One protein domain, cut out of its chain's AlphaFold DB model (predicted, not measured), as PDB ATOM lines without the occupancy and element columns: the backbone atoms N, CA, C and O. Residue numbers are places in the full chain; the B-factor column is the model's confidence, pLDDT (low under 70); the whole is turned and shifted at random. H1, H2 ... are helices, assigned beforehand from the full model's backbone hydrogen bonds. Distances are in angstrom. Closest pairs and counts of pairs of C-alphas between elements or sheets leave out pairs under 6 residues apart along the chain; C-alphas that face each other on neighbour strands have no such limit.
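AT A GLANCE: This is residues 14 to 51 and 64 to 138 of the 361 residues of an uncharacterized protein of Clavispora lusitaniae (UniProt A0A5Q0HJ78). The model is a flat slab of nearly aligned helices: the longest, H2, stands in a row with H5 and H7, which run the same way, while H3 packs on H2 and H6 packs on H5 and H7 in a second layer that runs the opposite way. H1 stands at the H2 end of the row, close to H2, and short H4 packs on H6. The printed part has 113 residues with seven named helices, H1 to H7 in chain order, and no named strand; the class is all helix. It is compact, with a radius of gyration of the C-alphas of 14.1 A, and spans 43 by 37 by 18 A.

IN THESE COORDINATES: H2, residues 30 to 50, is 30.4 A long and begins at C-alpha 30 (123.019, 116.772, 95.844). H1 is residues 14 to 25, 17.1 A; H3 68 to 81, 20.0 A; H4 83 to 87; H5 90 to 98; H6 105 to 118, 20.1 A. H7, residues 125 to 136, 16.6 A, ends at C-alpha 136 (106.617, 112.707, 74.962).

HOW THE PARTS SIT: H2 touches H3, opposite ways at a shallow tilt of 9 degrees; the closest C-alphas, Gln 44 and Ser 68, are 5.5 A apart. With residues 30 to 38 alone H2 touches the hub H5, closest at C-alphas Ala 34 and Val 92, 4.9 A. H5 touches H7, the same way at 8 degrees, C-alphas Gln 94 and Gly 126 being closest at 5.0 A. H5 and H6 form a helical hairpin, closest at C-alphas Val 97 and Ala 108, 6.5 A. H4 touches H6, closest at C-alphas Val 87 and Asn 115, 4.4 A. H1 is close to H2 but not clearly touching, at 7.8 A between C-alphas Leu 16 and Asn 40. Every O i to N i+4 pair is within hydrogen-bond range in H2 to H7, and 7 of 8 in H1.

THE WHOLE: The farthest C-alphas, Val 64 and Asp 122, are 43.9 A apart. Residues 52 to 63 are not printed, with 10.4 A between C-alphas 51 and 64. Of the links printed whole none is long. Residues 51, 64 and 120 have pLDDT under 70.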
ATOM      1  N   GLU A  14     112.267  98.709 103.045       89.62
ATOM      2  CA  GLU A  14     112.809  98.828 104.400       89.62
ATOM      3  C   GLU A  14     114.270  99.293 104.413       89.62
ATOM      4  O   GLU A  14     114.650 100.138 105.226       89.62
ATOM      5  N   THR A  15     115.101  98.799 103.491       92.00
ATOM      6  CA  THR A  15     116.499  99.218 103.361       92.00
ATOM      7  C   THR A  15     116.582 100.650 102.864       92.00
ATOM      8  O   THR A  15     117.408 101.408 103.372       92.00
ATOM      9  N   LEU A  16     115.703 101.057 101.945       93.19
ATOM     10  CA  LEU A  16     115.595 102.441 101.492       93.19
ATOM     11  C   LEU A  16     115.157 103.370 102.635       93.19
ATOM     12  O   LEU A  16     115.811 104.389 102.862       93.19
ATOM     13  N   ALA A  17     114.141 102.992 103.415       92.50
ATOM     14  CA  ALA A  17     113.688 103.748 104.585       92.50
ATOM     15  C   ALA A  17     114.774 103.845 105.674       92.50
ATOM     16  O   ALA A  17     115.036 104.923 106.214       92.50
ATOM     17  N   ARG A  18     115.492 102.748 105.955       93.50
ATOM     18  CA  ARG A  18     116.611 102.734 106.912       93.50
ATOM     19  C   ARG A  18     117.763 103.622 106.446       93.50
ATOM     20  O   ARG A  18     118.319 104.380 107.241       93.50
ATOM     21  N   ARG A  19     118.118 103.568 105.158       94.44
ATOM     22  CA  ARG A  19     119.140 104.442 104.560       94.44
ATOM     23  C   ARG A  19     118.712 105.904 104.580       94.44
ATOM     24  O   ARG A  19     119.551 106.760 104.843       94.44
ATOM     25  N   LEU A  20     117.424 106.191 104.390       94.19
ATOM     26  CA  LEU A  20     116.869 107.539 104.509       94.19
ATOM     27  C   LEU A  20     116.979 108.069 105.949       94.19
ATOM     28  O   LEU A  20     117.394 109.208 106.155       94.19
ATOM     29  N   ALA A  21     116.713 107.234 106.957       93.56
ATOM     30  CA  ALA A  21     116.907 107.603 108.360       93.56
ATOM     31  C   ALA A  21     118.379 107.921 108.689       93.56
ATOM     32  O   ALA A  21     118.662 108.851 109.446       93.56
ATOM     33  N   ILE A  22     119.330 107.188 108.094       93.38
ATOM     34  CA  ILE A  22     120.769 107.490 108.202       93.38
ATOM     35  C   ILE A  22     121.101 108.792 107.463       93.38
ATOM     36  O   ILE A  22     121.850 109.617 107.982       93.38
ATOM     37  N   PHE A  23     120.537 108.996 106.274       92.94
ATOM     38  CA  PHE A  23     120.735 110.202 105.477       92.94
ATOM     39  C   PHE A  23     120.266 111.460 106.208       92.94
ATOM     40  O   PHE A  23     120.993 112.446 106.216       92.94
ATOM     41  N   HIS A  24     119.135 111.406 106.917       92.06
ATOM     42  CA  HIS A  24     118.669 112.518 107.750       92.06
ATOM     43  C   HIS A  24     119.655 112.926 108.854       92.06
ATOM     44  O   HIS A  24     119.627 114.075 109.288       92.06
ATOM     45  N   LYS A  25     120.524 112.009 109.296       91.88
ATOM     46  CA  LYS A  25     121.568 112.266 110.300       91.88
ATOM     47  C   LYS A  25     122.897 112.719 109.684       91.88
ATOM     48  O   LYS A  25     123.776 113.173 110.410       91.88
ATOM     49  N   ARG A  26     123.079 112.567 108.370       89.62
ATOM     50  CA  ARG A  26     124.306 112.933 107.645       89.62
ATOM     51  C   ARG A  26     124.148 114.287 106.957       89.62
ATOM     52  O   ARG A  26     123.041 114.758 106.711       89.62
ATOM     53  N   ARG A  27     125.274 114.908 106.593       87.50
ATOM     54  CA  ARG A  27     125.265 116.103 105.740       87.50
ATOM     55  C   ARG A  27     124.722 115.718 104.362       87.50
ATOM     56  O   ARG A  27     125.335 114.916 103.659       87.50
ATOM     57  N   ALA A  28     123.570 116.273 104.003       89.31
ATOM     58  CA  ALA A  28     122.953 116.032 102.707       89.31
ATOM     59  C   ALA A  28     123.850 116.569 101.581       89.31
ATOM     60  O   ALA A  28     124.409 117.662 101.689       89.31
ATOM     61  N   THR A  29     123.988 115.793 100.507       93.12
ATOM     62  CA  THR A  29     124.669 116.218  99.281       93.12
ATOM     63  C   THR A  29     123.734 116.046  98.081       93.12
ATOM     64  O   THR A  29     122.921 115.114  98.070       93.12
ATOM     65  N   PRO A  30     123.853 116.891  97.040       92.25
ATOM     66  CA  PRO A  30     123.019 116.772  95.844       92.25
ATOM     67  C   PRO A  30     123.168 115.420  95.135       92.25
ATOM     68  O   PRO A  30     122.194 114.865  94.636       92.25
ATOM     69  N   SER A  31     124.374 114.843  95.144       93.50
ATOM     70  CA  SER A  31     124.634 113.521  94.565       93.50
ATOM     71  C   SER A  31     123.894 112.399  95.299       93.50
ATOM     72  O   SER A  31     123.343 111.512  94.651       93.50
ATOM     73  N   LEU A  32     123.819 112.457  96.634       94.00
ATOM     74  CA  LEU A  32     123.058 111.495  97.435       94.00
ATOM     75  C   LEU A  32     121.547 111.637  97.216       94.00
ATOM     76  O   LEU A  32     120.850 110.628  97.181       94.00
ATOM     77  N   LEU A  33     121.039 112.860  97.026       94.50
ATOM     78  CA  LEU A  33     119.631 113.088  96.678       94.50
ATOM     79  C   LEU A  33     119.293 112.552  95.282       94.50
ATOM     80  O   LEU A  33     118.266 111.899  95.110       94.50
ATOM     81  N   ALA A  34     120.163 112.776  94.295       94.69
ATOM     82  CA  ALA A  34     119.996 112.207  92.959       94.69
ATOM     83  C   ALA A  34     120.015 110.667  92.993       94.69
ATOM     84  O   ALA A  34     119.200 110.022  92.332       94.69
ATOM     85  N   ASP A  35     120.896 110.067  93.797       94.50
ATOM     86  CA  ASP A  35     120.939 108.616  94.007       94.50
ATOM     87  C   ASP A  35     119.687 108.093  94.731       94.50
ATOM     88  O   ASP A  35     119.147 107.058  94.348       94.50
ATOM     89  N   TYR A  36     119.154 108.836  95.708       95.12
ATOM     90  CA  TYR A  36     117.878 108.517  96.355       95.12
ATOM     91  C   TYR A  36     116.711 108.508  95.359       95.12
ATOM     92  O   TYR A  36     115.928 107.559  95.345       95.12
ATOM     93  N   ILE A  37     116.625 109.522  94.488       94.81
ATOM     94  CA  ILE A  37     115.621 109.579  93.416       94.81
ATOM     95  C   ILE A  37     115.743 108.340  92.525       94.81
ATOM     96  O   ILE A  37     114.751 107.648  92.308       94.81
ATOM     97  N   ARG A  38     116.952 108.011  92.048       94.25
ATOM     98  CA  ARG A  38     117.176 106.832  91.193       94.25
ATOM     99  C   ARG A  38     116.780 105.536  91.889       94.25
ATOM    100  O   ARG A  38     116.092 104.722  91.283       94.25
ATOM    101  N   ALA A  39     117.164 105.365  93.152       93.62
ATOM    102  CA  ALA A  39     116.826 104.183  93.937       93.62
ATOM    103  C   ALA A  39     115.309 104.043  94.141       93.62
ATOM    104  O   ALA A  39     114.772 102.949  93.982       93.62
ATOM    105  N   ASN A  40     114.602 105.144  94.425       93.88
ATOM    106  CA  ASN A  40     113.143 105.140  94.550       93.88
ATOM    107  C   ASN A  40     112.475 104.758  93.216       93.88
ATOM    108  O   ASN A  40     111.632 103.866  93.184       93.88
ATOM    109  N   ARG A  41     112.919 105.341  92.092       92.06
ATOM    110  CA  ARG A  41     112.400 105.007  90.752       92.06
ATOM    111  C   ARG A  41     112.689 103.572  90.339       92.06
ATOM    112  O   ARG A  41     111.823 102.911  89.773       92.06
ATOM    113  N   GLN A  42     113.882 103.070  90.642       91.81
ATOM    114  CA  GLN A  42     114.229 101.674  90.408       91.81
ATOM    115  C   GLN A  42     113.304 100.749  91.203       91.81
ATOM    116  O   GLN A  42     112.794  99.785  90.642       91.81
ATOM    117  N   LEU A  43     113.013 101.085  92.462       90.38
ATOM    118  CA  LEU A  43     112.083 100.323  93.287       90.38
ATOM    119  C   LEU A  43     110.653 100.359  92.725       90.38
ATOM    120  O   LEU A  43     110.038  99.307  92.597       90.38
ATOM    121  N   GLN A  44     110.158 101.524  92.285       89.94
ATOM    122  CA  GLN A  44     108.856 101.644  91.609       89.94
ATOM    123  C   GLN A  44     108.769 100.760  90.350       89.94
ATOM    124  O   GLN A  44     107.744 100.118  90.114       89.94
ATOM    125  N   ARG A  45     109.842 100.700  89.546       89.12
ATOM    126  CA  ARG A  45     109.913  99.844  88.349       89.12
ATOM    127  C   ARG A  45     109.867  98.364  88.713       89.12
ATOM    128  O   ARG A  45     109.062  97.640  88.133       89.12
ATOM    129  N   THR A  46     110.662  97.939  89.695       87.62
ATOM    130  CA  THR A  46     110.657  96.551  90.173       87.62
ATOM    131  C   THR A  46     109.277  96.158  90.697       87.62
ATOM    132  O   THR A  46     108.756  95.123  90.300       87.62
ATOM    133  N   THR A  47     108.637  97.005  91.512       83.75
ATOM    134  CA  THR A  47     107.295  96.732  92.050       83.75
ATOM    135  C   THR A  47     106.232  96.639  90.954       83.75
ATOM    136  O   THR A  47     105.337  95.801  91.033       83.75
ATOM    137  N   ASN A  48     106.312  97.472  89.911       81.12
ATOM    138  CA  ASN A  48     105.378  97.392  88.787       81.12
ATOM    139  C   ASN A  48     105.570  96.109  87.961       81.12
ATOM    140  O   ASN A  48     104.582  95.546  87.505       81.12
ATOM    141  N   GLN A  49     106.806  95.622  87.806       81.25
ATOM    142  CA  GLN A  49     107.083  94.354  87.122       81.25
ATOM    143  C   GLN A  49     106.583  93.146  87.925       81.25
ATOM    144  O   GLN A  49     106.013  92.217  87.357       81.25
ATOM    145  N   THR A  50     106.737  93.166  89.252       73.50
ATOM    146  CA  THR A  50     106.319  92.055  90.122       73.50
ATOM    147  C   THR A  50     104.819  92.021  90.408       73.50
ATOM    148  O   THR A  50     104.342  91.014  90.919       73.50
ATOM    149  N   ARG A  51     104.042  93.055  90.049       63.50
ATOM    150  CA  ARG A  51     102.568  93.061  90.194       63.50
ATOM    151  C   ARG A  51     101.855  91.962  89.403       63.50
ATOM    152  O   ARG A  51     100.723  91.636  89.741       63.50
ATOM    153  N   VAL A  64     106.831  94.040 100.658       67.19
ATOM    154  CA  VAL A  64     107.455  93.936  99.322       67.19
ATOM    155  C   VAL A  64     106.690  94.739  98.256       67.19
ATOM    156  O   VAL A  64     107.296  95.258  97.323       67.19
ATOM    157  N   ASN A  65     105.378  94.936  98.432       73.00
ATOM    158  CA  ASN A  65     104.505  95.581  97.445       73.00
ATOM    159  C   ASN A  65     103.925  96.911  97.954       73.00
ATOM    160  O   ASN A  65     102.720  97.043  98.166       73.00
ATOM    161  N   VAL A  66     104.780  97.917  98.159       82.81
ATOM    162  CA  VAL A  66     104.317  99.285  98.447       82.81
ATOM    163  C   VAL A  66     103.797  99.926  97.160       82.81
ATOM    164  O   VAL A  66     104.439  99.854  96.117       82.81
ATOM    165  N   ALA A  67     102.627 100.565  97.212       85.56
ATOM    166  CA  ALA A  67     102.071 101.245  96.047       85.56
ATOM    167  C   ALA A  67     103.001 102.365  95.545       85.56
ATOM    168  O   ALA A  67     103.490 103.178  96.332       85.56
ATOM    169  N   SER A  68     103.188 102.458  94.226       86.69
ATOM    170  CA  SER A  68     104.056 103.460  93.586       86.69
ATOM    171  C   SER A  68     103.654 104.901  93.926       86.69
ATOM    172  O   SER A  68     104.514 105.765  94.060       86.69
ATOM    173  N   SER A  69     102.363 105.150  94.168       88.00
ATOM    174  CA  SER A  69     101.852 106.443  94.638       88.00
ATOM    175  C   SER A  69     102.332 106.805  96.048       88.00
ATOM    176  O   SER A  69     102.599 107.971  96.325       88.00
ATOM    177  N   THR A  70     102.477 105.826  96.945       90.44
ATOM    178  CA  THR A  70     103.031 106.043  98.289       90.44
ATOM    179  C   THR A  70     104.515 106.391  98.206       90.44
ATOM    180  O   THR A  70     104.947 107.361  98.824       90.44
ATOM    181  N   LEU A  71     105.273 105.667  97.375       90.38
ATOM    182  CA  LEU A  71     106.695 105.941  97.136       90.38
ATOM    183  C   LEU A  71     106.927 107.336  96.549       90.38
ATOM    184  O   LEU A  71     107.898 107.992  96.921       90.38
ATOM    185  N   GLU A  72     106.032 107.799  95.672       91.06
ATOM    186  CA  GLU A  72     106.092 109.148  95.107       91.06
ATOM    187  C   GLU A  72     105.793 110.226  96.149       91.06
ATOM    188  O   GLU A  72     106.512 111.221  96.244       91.06
ATOM    189  N   LYS A  73     104.769 110.016  96.987       92.19
ATOM    190  CA  LYS A  73     104.439 110.939  98.083       92.19
ATOM    191  C   LYS A  73     105.594 111.069  99.075       92.19
ATOM    192  O   LYS A  73     105.899 112.181  99.506       92.19
ATOM    193  N   GLU A  74     106.245 109.958  99.417       92.88
ATOM    194  CA  GLU A  74     107.431 109.948 100.278       92.88
ATOM    195  C   GLU A  74     108.625 110.637  99.612       92.88
ATOM    196  O   GLU A  74     109.253 111.497 100.231       92.88
ATOM    197  N   LEU A  75     108.897 110.331  98.337       93.88
ATOM    198  CA  LEU A  75     109.943 110.988  97.553       93.88
ATOM    199  C   LEU A  75     109.748 112.508  97.557       93.88
ATOM    200  O   LEU A  75     110.668 113.260  97.882       93.88
ATOM    201  N   TRP A  76     108.528 112.958  97.274       94.06
ATOM    202  CA  TRP A  76     108.185 114.373  97.273       94.06
ATOM    203  C   TRP A  76     108.271 115.010  98.664       94.06
ATOM    204  O   TRP A  76     108.683 116.162  98.797       94.06
ATOM    205  N   ALA A  77     107.918 114.286  99.730       94.94
ATOM    206  CA  ALA A  77     108.094 114.767 101.099       94.94
ATOM    207  C   ALA A  77     109.578 114.997 101.434       94.94
ATOM    208  O   ALA A  77     109.926 116.030 102.012       94.94
ATOM    209  N   VAL A  78     110.464 114.088 101.011       94.75
ATOM    210  CA  VAL A  78     111.917 114.250 101.166       94.75
ATOM    211  C   VAL A  78     112.420 115.439 100.349       94.75
ATOM    212  O   VAL A  78     113.161 116.267 100.878       94.75
ATOM    213  N   MET A  79     111.983 115.583  99.096       94.88
ATOM    214  CA  MET A  79     112.374 116.717  98.251       94.88
ATOM    215  C   MET A  79     111.918 118.058  98.826       94.88
ATOM    216  O   MET A  79     112.699 119.004  98.838       94.88
ATOM    217  N   ARG A  80     110.700 118.142  99.376       95.44
ATOM    218  CA  ARG A  80     110.221 119.347 100.074       95.44
ATOM    219  C   ARG A  80     111.055 119.666 101.311       95.44
ATOM    220  O   ARG A  80     111.370 120.826 101.552       95.44
ATOM    221  N   ARG A  81     111.465 118.651 102.075       95.50
ATOM    222  CA  ARG A  81     112.336 118.844 103.242       95.50
ATOM    223  C   ARG A  81     113.716 119.387 102.861       95.50
ATOM    224  O   ARG A  81     114.266 120.201 103.594       95.50
ATOM    225  N   TYR A  82     114.264 118.957 101.725       94.94
ATOM    226  CA  TYR A  82     115.567 119.399 101.210       94.94
ATOM    227  C   TYR A  82     115.446 120.389 100.044       94.94
ATOM    228  O   TYR A  82     116.358 120.492  99.220       94.94
ATOM    229  N   TRP A  83     114.347 121.147  99.996       95.12
ATOM    230  CA  TRP A  83     113.984 121.987  98.854       95.12
ATOM    231  C   TRP A  83     115.105 122.914  98.370       95.12
ATOM    232  O   TRP A  83     115.419 122.855  97.181       95.12
ATOM    233  N   PRO A  84     115.797 123.686  99.237       94.62
ATOM    234  CA  PRO A  84     116.855 124.586  98.777       94.62
ATOM    235  C   PRO A  84     117.986 123.851  98.050       94.62
ATOM    236  O   PRO A  84     118.555 124.374  97.101       94.62
ATOM    237  N   MET A  85     118.293 122.617  98.458       93.31
ATOM    238  CA  MET A  85     119.337 121.802  97.835       93.31
ATOM    239  C   MET A  85     118.879 121.187  96.513       93.31
ATOM    240  O   MET A  85     119.672 121.086  95.580       93.31
ATOM    241  N   CYS A  86     117.607 120.783  96.427       93.62
ATOM    242  CA  CYS A  86     117.016 120.276  95.192       93.62
ATOM    243  C   CYS A  86     116.965 121.364  94.116       93.62
ATOM    244  O   CYS A  86     117.355 121.119  92.979       93.62
ATOM    245  N   VAL A  87     116.530 122.568  94.489       93.62
ATOM    246  CA  VAL A  87     116.433 123.723  93.590       93.62
ATOM    247  C   VAL A  87     117.819 124.224  93.173       93.62
ATOM    248  O   VAL A  87     118.014 124.584  92.014       93.62
ATOM    249  N   ALA A  88     118.802 124.161  94.073       93.12
ATOM    250  CA  ALA A  88     120.179 124.565  93.803       93.12
ATOM    251  C   ALA A  88     120.971 123.596  92.902       93.12
ATOM    252  O   ALA A  88     122.105 123.908  92.555       93.12
ATOM    253  N   SER A  89     120.438 122.428  92.528       93.75
ATOM    254  CA  SER A  89     121.195 121.437  91.755       93.75
ATOM    255  C   SER A  89     120.458 120.951  90.513       93.75
ATOM    256  O   SER A  89     119.538 120.136  90.595       93.75
ATOM    257  N   ASP A  90     120.966 121.343  89.346       92.19
ATOM    258  CA  ASP A  90     120.447 120.908  88.044       92.19
ATOM    259  C   ASP A  90     120.459 119.386  87.875       92.19
ATOM    260  O   ASP A  90     119.549 118.816  87.273       92.19
ATOM    261  N   LEU A  91     121.455 118.706  88.456       92.69
ATOM    262  CA  LEU A  91     121.552 117.246  88.433       92.69
ATOM    263  C   LEU A  91     120.345 116.590  89.112       92.69
ATOM    264  O   LEU A  91     119.813 115.603  88.603       92.69
ATOM    265  N   VAL A  92     119.922 117.117  90.264       93.81
ATOM    266  CA  VAL A  92     118.794 116.576  91.035       93.81
ATOM    267  C   VAL A  92     117.496 116.774  90.259       93.81
ATOM    268  O   VAL A  92     116.717 115.832  90.132       93.81
ATOM    269  N   VAL A  93     117.301 117.964  89.685       93.50
ATOM    270  CA  VAL A  93     116.112 118.299  88.889       93.50
ATOM    271  C   VAL A  93     116.019 117.431  87.637       93.50
ATOM    272  O   VAL A  93     115.002 116.772  87.431       93.50
ATOM    273  N   GLN A  94     117.088 117.352  86.840       93.31
ATOM    274  CA  GLN A  94     117.122 116.489  85.655       93.31
ATOM    275  C   GLN A  94     116.889 115.026  86.020       93.31
ATOM    276  O   GLN A  94     116.113 114.342  85.358       93.31
ATOM    277  N   THR A  95     117.526 114.543  87.091       93.44
ATOM    278  CA  THR A  95     117.346 113.159  87.533       93.44
ATOM    279  C   THR A  95     115.896 112.916  87.952       93.44
ATOM    280  O   THR A  95     115.342 111.887  87.583       93.44
ATOM    281  N   TYR A  96     115.248 113.842  88.661       93.12
ATOM    282  CA  TYR A  96     113.837 113.708  89.033       93.12
ATOM    283  C   TYR A  96     112.910 113.635  87.816       93.12
ATOM    284  O   TYR A  96     112.063 112.746  87.756       93.12
ATOM    285  N   VAL A  97     113.112 114.529  86.845       92.94
ATOM    286  CA  VAL A  97     112.271 114.627  85.647       92.94
ATOM    287  C   VAL A  97     112.485 113.438  84.706       92.94
ATOM    288  O   VAL A  97     111.518 112.839  84.258       92.94
ATOM    289  N   LEU A  98     113.734 113.052  84.432       90.44
ATOM    290  CA  LEU A  98     114.045 112.012  83.442       90.44
ATOM    291  C   LEU A  98     113.887 110.580  83.970       90.44
ATOM    292  O   LEU A  98     113.759 109.648  83.180       90.44
ATOM    293  N   SER A  99     113.931 110.364  85.289       84.88
ATOM    294  CA  SER A  99     113.991 108.998  85.836       84.88
ATOM    295  C   SER A  99     112.642 108.277  85.911       84.88
ATOM    296  O   SER A  99     112.630 107.105  86.289       84.88
ATOM    297  N   ALA A 100     111.516 108.919  85.585       74.38
ATOM    298  CA  ALA A 100     110.213 108.260  85.633       74.38
ATOM    299  C   ALA A 100     109.408 108.424  84.351       74.38
ATOM    300  O   ALA A 100     109.284 109.509  83.796       74.38
ATOM    301  N   ASP A 101     108.771 107.327  83.958       71.44
ATOM    302  CA  ASP A 101     107.806 107.314  82.864       71.44
ATOM    303  C   ASP A 101     106.485 107.987  83.302       71.44
ATOM    304  O   ASP A 101     105.856 108.704  82.526       71.44
ATOM    305  N   ASN A 102     106.149 107.900  84.600       73.44
ATOM    306  CA  ASN A 102     104.939 108.457  85.218       73.44
ATOM    307  C   ASN A 102     105.246 109.480  86.334       73.44
ATOM    308  O   ASN A 102     104.773 109.335  87.457       73.44
ATOM    309  N   VAL A 103     106.057 110.510  86.055       79.81
ATOM    310  CA  VAL A 103     106.224 111.649  86.986       79.81
ATOM    311  C   VAL A 103     104.922 112.450  87.085       79.81
ATOM    312  O   VAL A 103     104.310 112.757  86.052       79.81
ATOM    313  N   ASP A 104     104.543 112.833  88.307       85.06
ATOM    314  CA  ASP A 104     103.497 113.826  88.544       85.06
ATOM    315  C   ASP A 104     103.959 115.191  88.016       85.06
ATOM    316  O   ASP A 104     104.950 115.772  88.469       85.06
ATOM    317  N   ILE A 105     103.216 115.715  87.042       88.12
ATOM    318  CA  ILE A 105     103.590 116.924  86.303       88.12
ATOM    319  C   ILE A 105     103.655 118.142  87.243       88.12
ATOM    320  O   ILE A 105     104.612 118.910  87.195       88.12
ATOM    321  N   GLY A 106     102.693 118.295  88.159       90.06
ATOM    322  CA  GLY A 106     102.619 119.445  89.074       90.06
ATOM    323  C   GLY A 106     103.891 119.674  89.913       90.06
ATOM    324  O   GLY A 106     104.486 120.754  89.830       90.06
ATOM    325  N   PRO A 107     104.353 118.677  90.693       90.88
ATOM    326  CA  PRO A 107     105.619 118.740  91.421       90.88
ATOM    327  C   PRO A 107     106.821 119.067  90.527       90.88
ATOM    328  O   PRO A 107     107.609 119.953  90.869       90.88
ATOM    329  N   ALA A 108     106.926 118.429  89.357       91.62
ATOM    330  CA  ALA A 108     108.010 118.675  88.406       91.62
ATOM    331  C   ALA A 108     108.029 120.130  87.905       91.62
ATOM    332  O   ALA A 108     109.088 120.759  87.903       91.62
ATOM    333  N   PHE A 109     106.864 120.700  87.576       93.62
ATOM    334  CA  PHE A 109     106.729 122.112  87.201       93.62
ATOM    335  C   PHE A 109     107.238 123.043  88.297       93.62
ATOM    336  O   PHE A 109     108.030 123.943  88.025       93.62
ATOM    337  N   SER A 110     106.808 122.819  89.541       93.19
ATOM    338  CA  SER A 110     107.214 123.668  90.668       93.19
ATOM    339  C   SER A 110     108.725 123.614  90.923       93.19
ATOM    340  O   SER A 110     109.346 124.643  91.186       93.19
ATOM    341  N   LEU A 111     109.327 122.429  90.780       94.19
ATOM    342  CA  LEU A 111     110.754 122.211  90.983       94.19
ATOM    343  C   LEU A 111     111.589 122.878  89.889       94.19
ATOM    344  O   LEU A 111     112.551 123.579  90.195       94.19
ATOM    345  N   VAL A 112     111.212 122.686  88.623       93.94
ATOM    346  CA  VAL A 112     111.918 123.271  87.475       93.94
ATOM    347  C   VAL A 112     111.784 124.793  87.470       93.94
ATOM    348  O   VAL A 112     112.778 125.487  87.271       93.94
ATOM    349  N   ALA A 113     110.589 125.322  87.753       93.06
ATOM    350  CA  ALA A 113     110.367 126.762  87.854       93.06
ATOM    351  C   ALA A 113     111.231 127.392  88.955       93.06
ATOM    352  O   ALA A 113     111.893 128.402  88.719       93.06
ATOM    353  N   ALA A 114     111.280 126.777  90.140       92.75
ATOM    354  CA  ALA A 114     112.138 127.249  91.221       92.75
ATOM    355  C   ALA A 114     113.628 127.156  90.851       92.75
ATOM    356  O   ALA A 114     114.389 128.086  91.122       92.75
ATOM    357  N   ASN A 115     114.053 126.057  90.218       93.75
ATOM    358  CA  ASN A 115     115.453 125.847  89.841       93.75
ATOM    359  C   ASN A 115     115.915 126.881  88.811       93.75
ATOM    360  O   ASN A 115     117.007 127.427  88.962       93.75
ATOM    361  N   HIS A 116     115.065 127.209  87.837       91.25
ATOM    362  CA  HIS A 116     115.340 128.255  86.854       91.25
ATOM    363  C   HIS A 116     115.415 129.651  87.487       91.25
ATOM    364  O   HIS A 116     116.283 130.443  87.136       91.25
ATOM    365  N   LYS A 117     114.558 129.955  88.472       90.00
ATOM    366  CA  LYS A 117     114.660 131.223  89.215       90.00
ATOM    367  C   LYS A 117     116.019 131.378  89.900       90.00
ATOM    368  O   LYS A 117     116.590 132.466  89.895       90.00
ATOM    369  N   GLN A 118     116.555 130.290  90.455       87.25
ATOM    370  CA  GLN A 118     117.854 130.298  91.125       87.25
ATOM    371  C   GLN A 118     119.031 130.314  90.135       87.25
ATOM    372  O   GLN A 118     119.977 131.083  90.311       87.25
ATOM    373  N   HIS A 119     118.967 129.503  89.079       81.69
ATOM    374  CA  HIS A 119     119.976 129.440  88.025       81.69
ATOM    375  C   HIS A 119     119.521 130.297  86.865       81.69
ATOM    376  O   HIS A 119     118.859 129.831  85.943       81.69
ATOM    377  N   SER A 120     119.912 131.564  86.894       67.69
ATOM    378  CA  SER A 120     119.613 132.524  85.830       67.69
ATOM    379  C   SER A 120     120.432 132.300  84.558       67.69
ATOM    380  O   SER A 120     120.946 133.245  83.962       67.69
ATOM    381  N   GLN A 121     120.610 131.036  84.194       70.25
ATOM    382  CA  GLN A 121     121.066 130.631  82.884       70.25
ATOM    383  C   GLN A 121     119.884 130.721  81.925       70.25
ATOM    384  O   GLN A 121     118.757 130.367  82.276       70.25
ATOM    385  N   ASP A 122     120.156 131.170  80.703       70.19
ATOM    386  CA  ASP A 122     119.112 131.421  79.710       70.19
ATOM    387  C   ASP A 122     118.342 130.157  79.285       70.19
ATOM    388  O   ASP A 122     117.229 130.263  78.778       70.19
ATOM    389  N   LEU A 123     118.905 128.963  79.490       80.75
ATOM    390  CA  LEU A 123     118.253 127.690  79.190       80.75
ATOM    391  C   LEU A 123     118.697 126.640  80.214       80.75
ATOM    392  O   LEU A 123     119.708 125.965  80.023       80.75
ATOM    393  N   SER A 124     117.970 126.515  81.329       85.69
ATOM    394  CA  SER A 124     118.341 125.512  82.328       85.69
ATOM    395  C   SER A 124     118.081 124.104  81.778       85.69
ATOM    396  O   SER A 124     117.049 123.841  81.148       85.69
ATOM    397  N   PRO A 125     118.990 123.150  82.015       88.94
ATOM    398  CA  PRO A 125     118.836 121.804  81.478       88.94
ATOM    399  C   PRO A 125     117.645 121.058  82.112       88.94
ATOM    400  O   PRO A 125     117.091 120.144  81.504       88.94
ATOM    401  N   GLY A 126     117.184 121.492  83.293       89.81
ATOM    402  CA  GLY A 126     115.925 121.037  83.886       89.81
ATOM    403  C   GLY A 126     114.688 121.430  83.065       89.81
ATOM    404  O   GLY A 126     113.780 120.612  82.923       89.81
ATOM    405  N   VAL A 127     114.668 122.630  82.467       92.62
ATOM    406  CA  VAL A 127     113.591 123.055  81.552       92.62
ATOM    407  C   VAL A 127     113.590 122.185  80.304       92.62
ATOM    408  O   VAL A 127     112.542 121.662  79.938       92.62
ATOM    409  N   MET A 128     114.757 121.948  79.704       93.00
ATOM    410  CA  MET A 128     114.878 121.071  78.533       93.00
ATOM    411  C   MET A 128     114.382 119.650  78.815       93.00
ATOM    412  O   MET A 128     113.664 119.076  77.996       93.00
ATOM    413  N   ALA A 129     114.734 119.095  79.976       92.31
ATOM    414  CA  ALA A 129     114.280 117.775  80.394       92.31
ATOM    415  C   ALA A 129     112.753 117.718  80.566       92.31
ATOM    416  O   ALA A 129     112.125 116.752  80.135       92.31
ATOM    417  N   LEU A 130     112.149 118.751  81.167       93.69
ATOM    418  CA  LEU A 130     110.703 118.786  81.382       93.69
ATOM    419  C   LEU A 130     109.937 119.017  80.080       93.69
ATOM    420  O   LEU A 130     108.938 118.344  79.861       93.69
ATOM    421  N   VAL A 131     110.430 119.879  79.184       94.44
ATOM    422  CA  VAL A 131     109.864 120.025  77.833       94.44
ATOM    423  C   VAL A 131     109.914 118.691  77.093       94.44
ATOM    424  O   VAL A 131     108.904 118.272  76.547       94.44
ATOM    425  N   ALA A 132     111.042 117.974  77.118       92.56
ATOM    426  CA  ALA A 132     111.139 116.666  76.468       92.56
ATOM    427  C   ALA A 132     110.132 115.647  77.038       92.56
ATOM    428  O   ALA A 132     109.532 114.888  76.280       92.56
ATOM    429  N   LEU A 133     109.916 115.649  78.359       91.94
ATOM    430  CA  LEU A 133     108.921 114.789  79.003       91.94
ATOM    431  C   LEU A 133     107.482 115.171  78.627       91.94
ATOM    432  O   LEU A 133     106.663 114.282  78.407       91.94
ATOM    433  N   LEU A 134     107.170 116.467  78.550       93.06
ATOM    434  CA  LEU A 134     105.844 116.959  78.166       93.06
ATOM    435  C   LEU A 134     105.539 116.688  76.694       93.06
ATOM    436  O   LEU A 134     104.444 116.228  76.383       93.06
ATOM    437  N   LEU A 135     106.524 116.877  75.811       92.62
ATOM    438  CA  LEU A 135     106.415 116.522  74.395       92.62
ATOM    439  C   LEU A 135     106.176 115.022  74.213       92.62
ATOM    440  O   LEU A 135     105.278 114.645  73.479       92.62
ATOM    441  N   ARG A 136     106.872 114.162  74.969       90.19
ATOM    442  CA  ARG A 136     106.617 112.707  74.962       90.19
ATOM    443  C   ARG A 136     105.187 112.341  75.396       90.19
ATOM    444  O   ARG A 136     104.721 111.248  75.094       90.19
ATOM    445  N   ARG A 137     104.507 113.219  76.140       89.25
ATOM    446  CA  ARG A 137     103.114 113.050  76.588       89.25
ATOM    447  C   ARG A 137     102.102 113.827  75.739       89.25
ATOM    448  O   ARG A 137     100.930 113.830  76.102       89.25
ATOM    449  N   ASN A 138     102.537 114.486  74.663       89.81
ATOM    450  CA  ASN A 138     101.720 115.375  73.832       89.81
ATOM    451  C   ASN A 138     101.019 116.501  74.631       89.81
ATOM    452  O   ASN A 138      99.959 116.986  74.242       89.81
TER     453      ASN A 138